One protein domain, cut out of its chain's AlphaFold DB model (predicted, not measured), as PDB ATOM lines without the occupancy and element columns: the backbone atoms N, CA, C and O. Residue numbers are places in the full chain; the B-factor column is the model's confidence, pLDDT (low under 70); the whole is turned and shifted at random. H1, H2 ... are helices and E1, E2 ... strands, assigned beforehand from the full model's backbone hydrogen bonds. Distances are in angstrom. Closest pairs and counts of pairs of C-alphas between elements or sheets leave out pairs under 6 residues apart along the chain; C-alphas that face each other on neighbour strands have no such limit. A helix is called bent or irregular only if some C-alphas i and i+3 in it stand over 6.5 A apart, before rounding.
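What this domain is: This is residues 2 to 16 and 58 to 93 of the 93 residues of the protein "Unannotated protein" of freshwater metagenome (UniProt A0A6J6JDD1). Four short helices form a small cluster, with a short two-strand ribbon, E1 and E2, at one end of its longest axis and H4 toward the other. H2, the longest helix, sits nearest the middle and is the helix beside the ribbon. The 51 printed residues hold, in order, H1, E1, E2, H2, H3 and H4, with the sheet order E1 - E2, antiparallel; the class is mostly helix. The whole is compact, with a radius of gyration of the C-alphas of 10.0 A and spans of 28 by 22 by 15 A.

Where its parts are: H1 is residues 2 to 6, 6.1 A long, with C-alpha 2 at (85.619, 221.233, 27.880). E1 is residues 12 to 14, 6.4 A, and E2 is residues 59 to 61, 6.2 A. H2 is residues 63 to 71, 14.6 A, and is irregular: C-alphas 64 and 67 are 7.9 A apart. H3 is residues 77 to 81, 5.9 A. H4 is residues 85 to 90, 8.7 A, ending with C-alpha 90 at (87.280, 229.189, 38.331).

How they stand to each other: H1 only just touches H2, with 3 pairs of C-alphas within 8 A, the closest Leu 5 and Lys 63 at 5.5 A. H1 also only just touches H4, with 3 pairs, the closest C-alphas being those of Leu 5 and Leu 87, 7.0 A apart. H3 is close to but not clearly touching H1, the closest C-alphas being those of Arg 2 and Val 80, 5.9 A apart. H2 and H4 are apart. E1 and E2 are antiparallel at 140 degrees, with N 12 and O 61 at 2.9 A and N 14 and O 59 at 2.8 A, within hydrogen-bond range. E2 and H2 are near each other. In H1, H3 and H4 every O i to N i+4 pair is within hydrogen-bond range; in H2 1 of 5 is, beside 4 of 6 O i to N i+3 pairs.

The domain as a whole: The two C-alphas farthest apart, those of Pro 58 and Gly 83, are 28.6 A apart. Residues 17 to 57 are not printed, and C-alphas 16 and 58 stand 7.5 A apart across that cut, in the link from E1 to E2. The links that are printed whole are tight. The mean pLDDT of the printed part is 96.9, and no printed residue is under 70.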
ATOM      1  N   ARG A   2      84.183 220.975  27.655       96.00
ATOM      2  CA  ARG A   2      85.619 221.233  27.880       96.00
ATOM      3  C   ARG A   2      86.245 222.274  26.946       96.00
ATOM      4  O   ARG A   2      86.780 223.249  27.440       96.00
ATOM      5  N   ALA A   3      86.074 222.116  25.630       96.88
ATOM      6  CA  ALA A   3      86.579 223.055  24.620       96.88
ATOM      7  C   ALA A   3      86.096 224.506  24.825       96.88
ATOM      8  O   ALA A   3      86.793 225.455  24.485       96.88
ATOM      9  N   ILE A   4      84.906 224.690  25.409       97.44
ATOM     10  CA  ILE A   4      84.404 226.023  25.759       97.44
ATOM     11  C   ILE A   4      85.167 226.566  26.961       97.44
ATOM     12  O   ILE A   4      85.564 227.720  26.934       97.44
ATOM     13  N   LEU A   5      85.419 225.747  27.988       97.19
ATOM     14  CA  LEU A   5      86.173 226.140  29.185       97.19
ATOM     15  C   LEU A   5      87.641 226.453  28.863       97.19
ATOM     16  O   LEU A   5      88.126 227.520  29.247       97.19
ATOM     17  N   THR A   6      88.316 225.582  28.106       96.94
ATOM     18  CA  THR A   6      89.716 225.759  27.668       96.94
ATOM     19  C   THR A   6      89.882 226.934  26.707       96.94
ATOM     20  O   THR A   6      90.952 227.528  26.648       96.94
ATOM     21  N   GLY A   7      88.802 227.356  26.040       96.00
ATOM     22  CA  GLY A   7      88.790 228.504  25.135       96.00
ATOM     23  C   GLY A   7      89.009 228.156  23.664       96.00
ATOM     24  O   GLY A   7      89.079 229.071  22.851       96.00
ATOM     25  N   ASP A   8      89.054 226.870  23.315       97.56
ATOM     26  CA  ASP A   8      89.113 226.403  21.923       97.56
ATOM     27  C   ASP A   8      87.821 226.736  21.155       97.56
ATOM     28  O   ASP A   8      87.837 226.945  19.944       97.56
ATOM     29  N   LEU A   9      86.689 226.806  21.866       97.88
ATOM     30  CA  LEU A   9      85.395 227.245  21.348       97.88
ATOM     31  C   LEU A   9      84.862 228.422  22.168       97.88
ATOM     32  O   LEU A   9      84.919 228.417  23.395       97.88
ATOM     33  N   SER A  10      84.275 229.415  21.500       97.12
ATOM     34  CA  SER A  10      83.631 230.544  22.184       97.12
ATOM     35  C   SER A  10      82.268 230.167  22.775       97.12
ATOM     36  O   SER A  10      81.915 230.630  23.860       97.12
ATOM     37  N   ASN A  11      81.502 229.333  22.067       98.12
ATOM     38  CA  ASN A  11      80.182 228.869  22.480       98.12
ATOM     39  C   ASN A  11      79.773 227.559  21.780       98.12
ATOM     40  O   ASN A  11      80.443 227.083  20.862       98.12
ATOM     41  N   THR A  12      78.646 226.999  22.212       97.94
ATOM     42  CA  THR A  12      77.852 226.012  21.472       97.94
ATOM     43  C   THR A  12      76.362 226.262  21.704       97.94
ATOM     44  O   THR A  12      75.989 227.068  22.552       97.94
ATOM     45  N   VAL A  13      75.498 225.555  20.978       98.00
ATOM     46  CA  VAL A  13      74.045 225.634  21.152       98.00
ATOM     47  C   VAL A  13      73.552 224.327  21.752       98.00
ATOM     48  O   VAL A  13      73.619 223.274  21.120       98.00
ATOM     49  N   TYR A  14      73.055 224.401  22.980       97.81
ATOM     50  CA  TYR A  14      72.486 223.276  23.693       97.81
ATOM     51  C   TYR A  14      71.002 223.116  23.373       97.81
ATOM     52  O   TYR A  14      70.205 224.047  23.492       97.81
ATOM     53  N   LYS A  15      70.650 221.903  22.955       97.19
ATOM     54  CA  LYS A  15      69.284 221.458  22.700       97.19
ATOM     55  C   LYS A  15      69.021 220.296  23.648       97.19
ATOM     56  O   LYS A  15      69.641 219.242  23.503       97.19
ATOM     57  N   ALA A  16      68.190 220.529  24.658       96.81
ATOM     58  CA  ALA A  16      67.956 219.556  25.714       96.81
ATOM     59  C   ALA A  16      67.143 218.370  25.179       96.81
ATOM     60  O   ALA A  16      65.944 218.487  24.934       96.81
ATOM     61  N   PRO A  58      66.321 226.659  22.025       96.38
ATOM     62  CA  PRO A  58      67.675 226.223  22.336       96.38
ATOM     63  C   PRO A  58      68.390 227.233  23.243       96.38
ATOM     64  O   PRO A  58      68.116 228.433  23.201       96.38
ATOM     65  N   VAL A  59      69.371 226.761  24.013       97.25
ATOM     66  CA  VAL A  59      70.150 227.589  24.944       97.25
ATOM     67  C   VAL A  59      71.571 227.763  24.418       97.25
ATOM     68  O   VAL A  59      72.257 226.789  24.116       97.25
ATOM     69  N   SER A  60      72.046 229.004  24.310       97.94
ATOM     70  CA  SER A  60      73.458 229.265  24.004       97.94
ATOM     71  C   SER A  60      74.320 228.966  25.229       97.94
ATOM     72  O   SER A  60      74.068 229.497  26.312       97.94
ATOM     73  N   ILE A  61      75.337 228.126  25.062       98.12
ATOM     74  CA  ILE A  61      76.278 227.754  26.117       98.12
ATOM     75  C   ILE A  61      77.630 228.396  25.839       98.12
ATOM     76  O   ILE A  61      78.241 228.184  24.795       98.12
ATOM     77  N   THR A  62      78.111 229.142  26.818       97.75
ATOM     78  CA  THR A  62      79.413 229.808  26.880       97.75
ATOM     79  C   THR A  62      80.100 229.425  28.192       97.75
ATOM     80  O   THR A  62      79.521 228.713  29.013       97.75
ATOM     81  N   LYS A  63      81.318 229.928  28.441       96.50
ATOM     82  CA  LYS A  63      82.025 229.701  29.715       96.50
ATOM     83  C   LYS A  63      81.175 230.042  30.946       96.50
ATOM     84  O   LYS A  63      81.241 229.318  31.932       96.50
ATOM     85  N   SER A  64      80.346 231.089  30.878       96.50
ATOM     86  CA  SER A  64      79.584 231.577  32.035       96.50
ATOM     87  C   SER A  64      78.435 230.665  32.470       96.50
ATOM     88  O   SER A  64      77.912 230.840  33.569       96.50
ATOM     89  N   ASN A  65      78.007 229.726  31.618       97.25
ATOM     90  CA  ASN A  65      76.825 228.900  31.866       97.25
ATOM     91  C   ASN A  65      76.987 227.426  31.458       97.25
ATOM     92  O   ASN A  65      76.003 226.707  31.320       97.25
ATOM     93  N   VAL A  66      78.223 226.921  31.337       97.25
ATOM     94  CA  VAL A  66      78.468 225.476  31.143       97.25
ATOM     95  C   VAL A  66      77.831 224.627  32.255       97.25
ATOM     96  O   VAL A  66      77.394 223.506  31.996       97.25
ATOM     97  N   LYS A  67      77.741 225.161  33.480       96.88
ATOM     98  CA  LYS A  67      77.103 224.486  34.620       96.88
ATOM     99  C   LYS A  67      75.630 224.140  34.387       96.88
ATOM    100  O   LYS A  67      75.156 223.173  34.973       96.88
ATOM    101  N   ASP A  68      74.927 224.858  33.512       96.88
ATOM    102  CA  ASP A  68      73.504 224.620  33.245       96.88
ATOM    103  C   ASP A  68      73.290 223.240  32.609       96.88
ATOM    104  O   ASP A  68      72.347 222.530  32.935       96.88
ATOM    105  N   VAL A  69      74.232 222.809  31.766       96.62
ATOM    106  CA  VAL A  69      74.197 221.496  31.104       96.62
ATOM    107  C   VAL A  69      74.445 220.347  32.093       96.62
ATOM    108  O   VAL A  69      74.014 219.216  31.870       96.62
ATOM    109  N   ILE A  70      75.158 220.639  33.186       96.88
ATOM    110  CA  ILE A  70      75.385 219.698  34.289       96.88
ATOM    111  C   ILE A  70      74.169 219.672  35.214       96.88
ATOM    112  O   ILE A  70      73.727 218.597  35.607       96.88
ATOM    113  N   ALA A  71      73.597 220.839  35.518       96.31
ATOM    114  CA  ALA A  71      72.377 220.957  36.310       96.31
ATOM    115  C   ALA A  71      71.180 220.255  35.646       96.31
ATOM    116  O   ALA A  71      70.371 219.650  36.345       96.31
ATOM    117  N   ASP A  72      71.106 220.269  34.311       95.56
ATOM    118  CA  ASP A  72      70.114 219.502  33.543       95.56
ATOM    119  C   ASP A  72      70.388 217.982  33.536       95.56
ATOM    120  O   ASP A  72      69.540 217.178  33.153       95.56
ATOM    121  N   GLY A  73      71.573 217.553  33.982       95.56
ATOM    122  CA  GLY A  73      71.971 216.145  34.046       95.56
ATOM    123  C   GLY A  73      72.428 215.555  32.711       95.56
ATOM    124  O   GLY A  73      72.696 214.359  32.630       95.56
ATOM    125  N   PHE A  74      72.558 216.368  31.658       96.31
ATOM    126  CA  PHE A  74      73.031 215.906  30.350       96.31
ATOM    127  C   PHE A  74      74.523 215.549  30.346       96.31
ATOM    128  O   PHE A  74      74.965 214.690  29.579       96.31
ATOM    129  N   LYS A  75      75.312 216.204  31.202       96.12
ATOM    130  CA  LYS A  75      76.708 215.854  31.467       96.12
ATOM    131  C   LYS A  75      76.983 215.818  32.957       96.12
ATOM    132  O   LYS A  75      76.452 216.632  33.698       96.12
ATOM    133  N   THR A  76      77.842 214.906  33.393       97.56
ATOM    134  CA  THR A  76      78.304 214.904  34.782       97.56
ATOM    135  C   THR A  76      79.437 215.907  34.964       97.56
ATOM    136  O   THR A  76      80.134 216.274  34.009       97.56
ATOM    137  N   ARG A  77      79.636 216.364  36.204       97.06
ATOM    138  CA  ARG A  77      80.766 217.234  36.543       97.06
ATOM    139  C   ARG A  77      82.085 216.528  36.239       97.06
ATOM    140  O   ARG A  77      82.988 217.142  35.683       97.06
ATOM    141  N   GLU A  78      82.172 215.249  36.580       97.25
ATOM    142  CA  GLU A  78      83.362 214.420  36.431       97.25
ATOM    143  C   GLU A  78      83.802 214.368  34.962       97.25
ATOM    144  O   GLU A  78      84.942 214.709  34.657       97.25
ATOM    145  N   GLU A  79      82.880 214.077  34.034       96.75
ATOM    146  CA  GLU A  79      83.167 214.063  32.589       96.75
ATOM    147  C   GLU A  79      83.640 215.431  32.068       96.75
ATOM    148  O   GLU A  79      84.507 215.532  31.190       96.75
ATOM    149  N   VAL A  80      83.035 216.513  32.568       96.94
ATOM    150  CA  VAL A  80      83.351 217.870  32.109       96.94
ATOM    151  C   VAL A  80      84.681 218.357  32.676       96.94
ATOM    152  O   VAL A  80      85.389 219.064  31.964       96.94
ATOM    153  N   CYS A  81      85.030 217.992  33.908       97.62
ATOM    154  CA  CYS A  81      86.143 218.591  34.640       97.62
ATOM    155  C   CYS A  81      87.420 217.750  34.694       97.62
ATOM    156  O   CYS A  81      88.440 218.301  35.093       97.62
ATOM    157  N   GLU A  82      87.394 216.477  34.290       97.38
ATOM    158  CA  GLU A  82      88.551 215.566  34.355       97.38
ATOM    159  C   GLU A  82      89.832 216.186  33.758       97.38
ATOM    160  O   GLU A  82      89.906 216.435  32.560       97.38
ATOM    161  N   GLY A  83      90.862 216.453  34.557       97.12
ATOM    162  CA  GLY A  83      92.122 217.057  34.101       97.12
ATOM    163  C   GLY A  83      92.064 218.559  33.785       97.12
ATOM    164  O   GLY A  83      93.017 219.095  33.220       97.12
ATOM    165  N   ILE A  84      90.959 219.242  34.104       97.00
ATOM    166  CA  ILE A  84      90.806 220.710  34.067       97.00
ATOM    167  C   ILE A  84      90.085 221.234  35.326       97.00
ATOM    168  O   ILE A  84      89.330 222.208  35.271       97.00
ATOM    169  N   GLU A  85      90.293 220.592  36.474       97.88
ATOM    170  CA  GLU A  85      89.543 220.825  37.712       97.88
ATOM    171  C   GLU A  85      89.633 222.278  38.194       97.88
ATOM    172  O   GLU A  85      88.611 222.880  38.527       97.88
ATOM    173  N   GLU A  86      90.830 222.873  38.168       97.38
ATOM    174  CA  GLU A  86      91.048 224.277  38.546       97.38
ATOM    175  C   GLU A  86      90.227 225.237  37.673       97.38
ATOM    176  O   GLU A  86      89.645 226.207  38.162       97.38
ATOM    177  N   LEU A  87      90.121 224.935  36.377       96.38
ATOM    178  CA  LEU A  87      89.360 225.735  35.425       96.38
ATOM    179  C   LEU A  87      87.855 225.608  35.665       96.38
ATOM    180  O   LEU A  87      87.134 226.599  35.554       96.38
ATOM    181  N   CYS A  88      87.376 224.417  36.030       96.81
ATOM    182  CA  CYS A  88      85.992 224.234  36.458       96.81
ATOM    183  C   CYS A  88      85.670 225.059  37.708       96.81
ATOM    184  O   CYS A  88      84.683 225.795  37.704       96.81
ATOM    185  N   VAL A  89      86.531 225.013  38.733       96.88
ATOM    186  CA  VAL A  89      86.368 225.821  39.953       96.88
ATOM    187  C   VAL A  89      86.328 227.314  39.617       96.88
ATOM    188  O   VAL A  89      85.428 228.020  40.068       96.88
ATOM    189  N   ALA A  90      87.237 227.790  38.761       95.62
ATOM    190  CA  ALA A  90      87.280 229.189  38.331       95.62
ATOM    191  C   ALA A  90      86.018 229.651  37.574       95.62
ATOM    192  O   ALA A  90      85.724 230.844  37.551       95.62
ATOM    193  N   ASN A  91      85.261 228.727  36.971       95.25
ATOM    194  CA  ASN A  91      84.014 229.019  36.255       95.25
ATOM    195  C   ASN A  91      82.756 228.646  37.063       95.25
ATOM    196  O   ASN A  91      81.653 228.655  36.517       95.25
ATOM    197  N   GLY A  92      82.899 228.339  38.359       94.44
ATOM    198  CA  GLY A  92      81.769 228.021  39.238       94.44
ATOM    199  C   GLY A  92      80.997 226.776  38.810       94.44
ATOM    200  O   GLY A  92      79.787 226.704  39.041       94.44
ATOM    201  N   ILE A  93      81.686 225.846  38.141       94.88
ATOM    202  CA  ILE A  93      81.189 224.497  37.895       94.88
ATOM    203  C   ILE A  93      81.396 223.715  39.156       94.88
ATOM    204  O   ILE A  93      82.518 223.727  39.714       94.88
TER     205      ILE A  93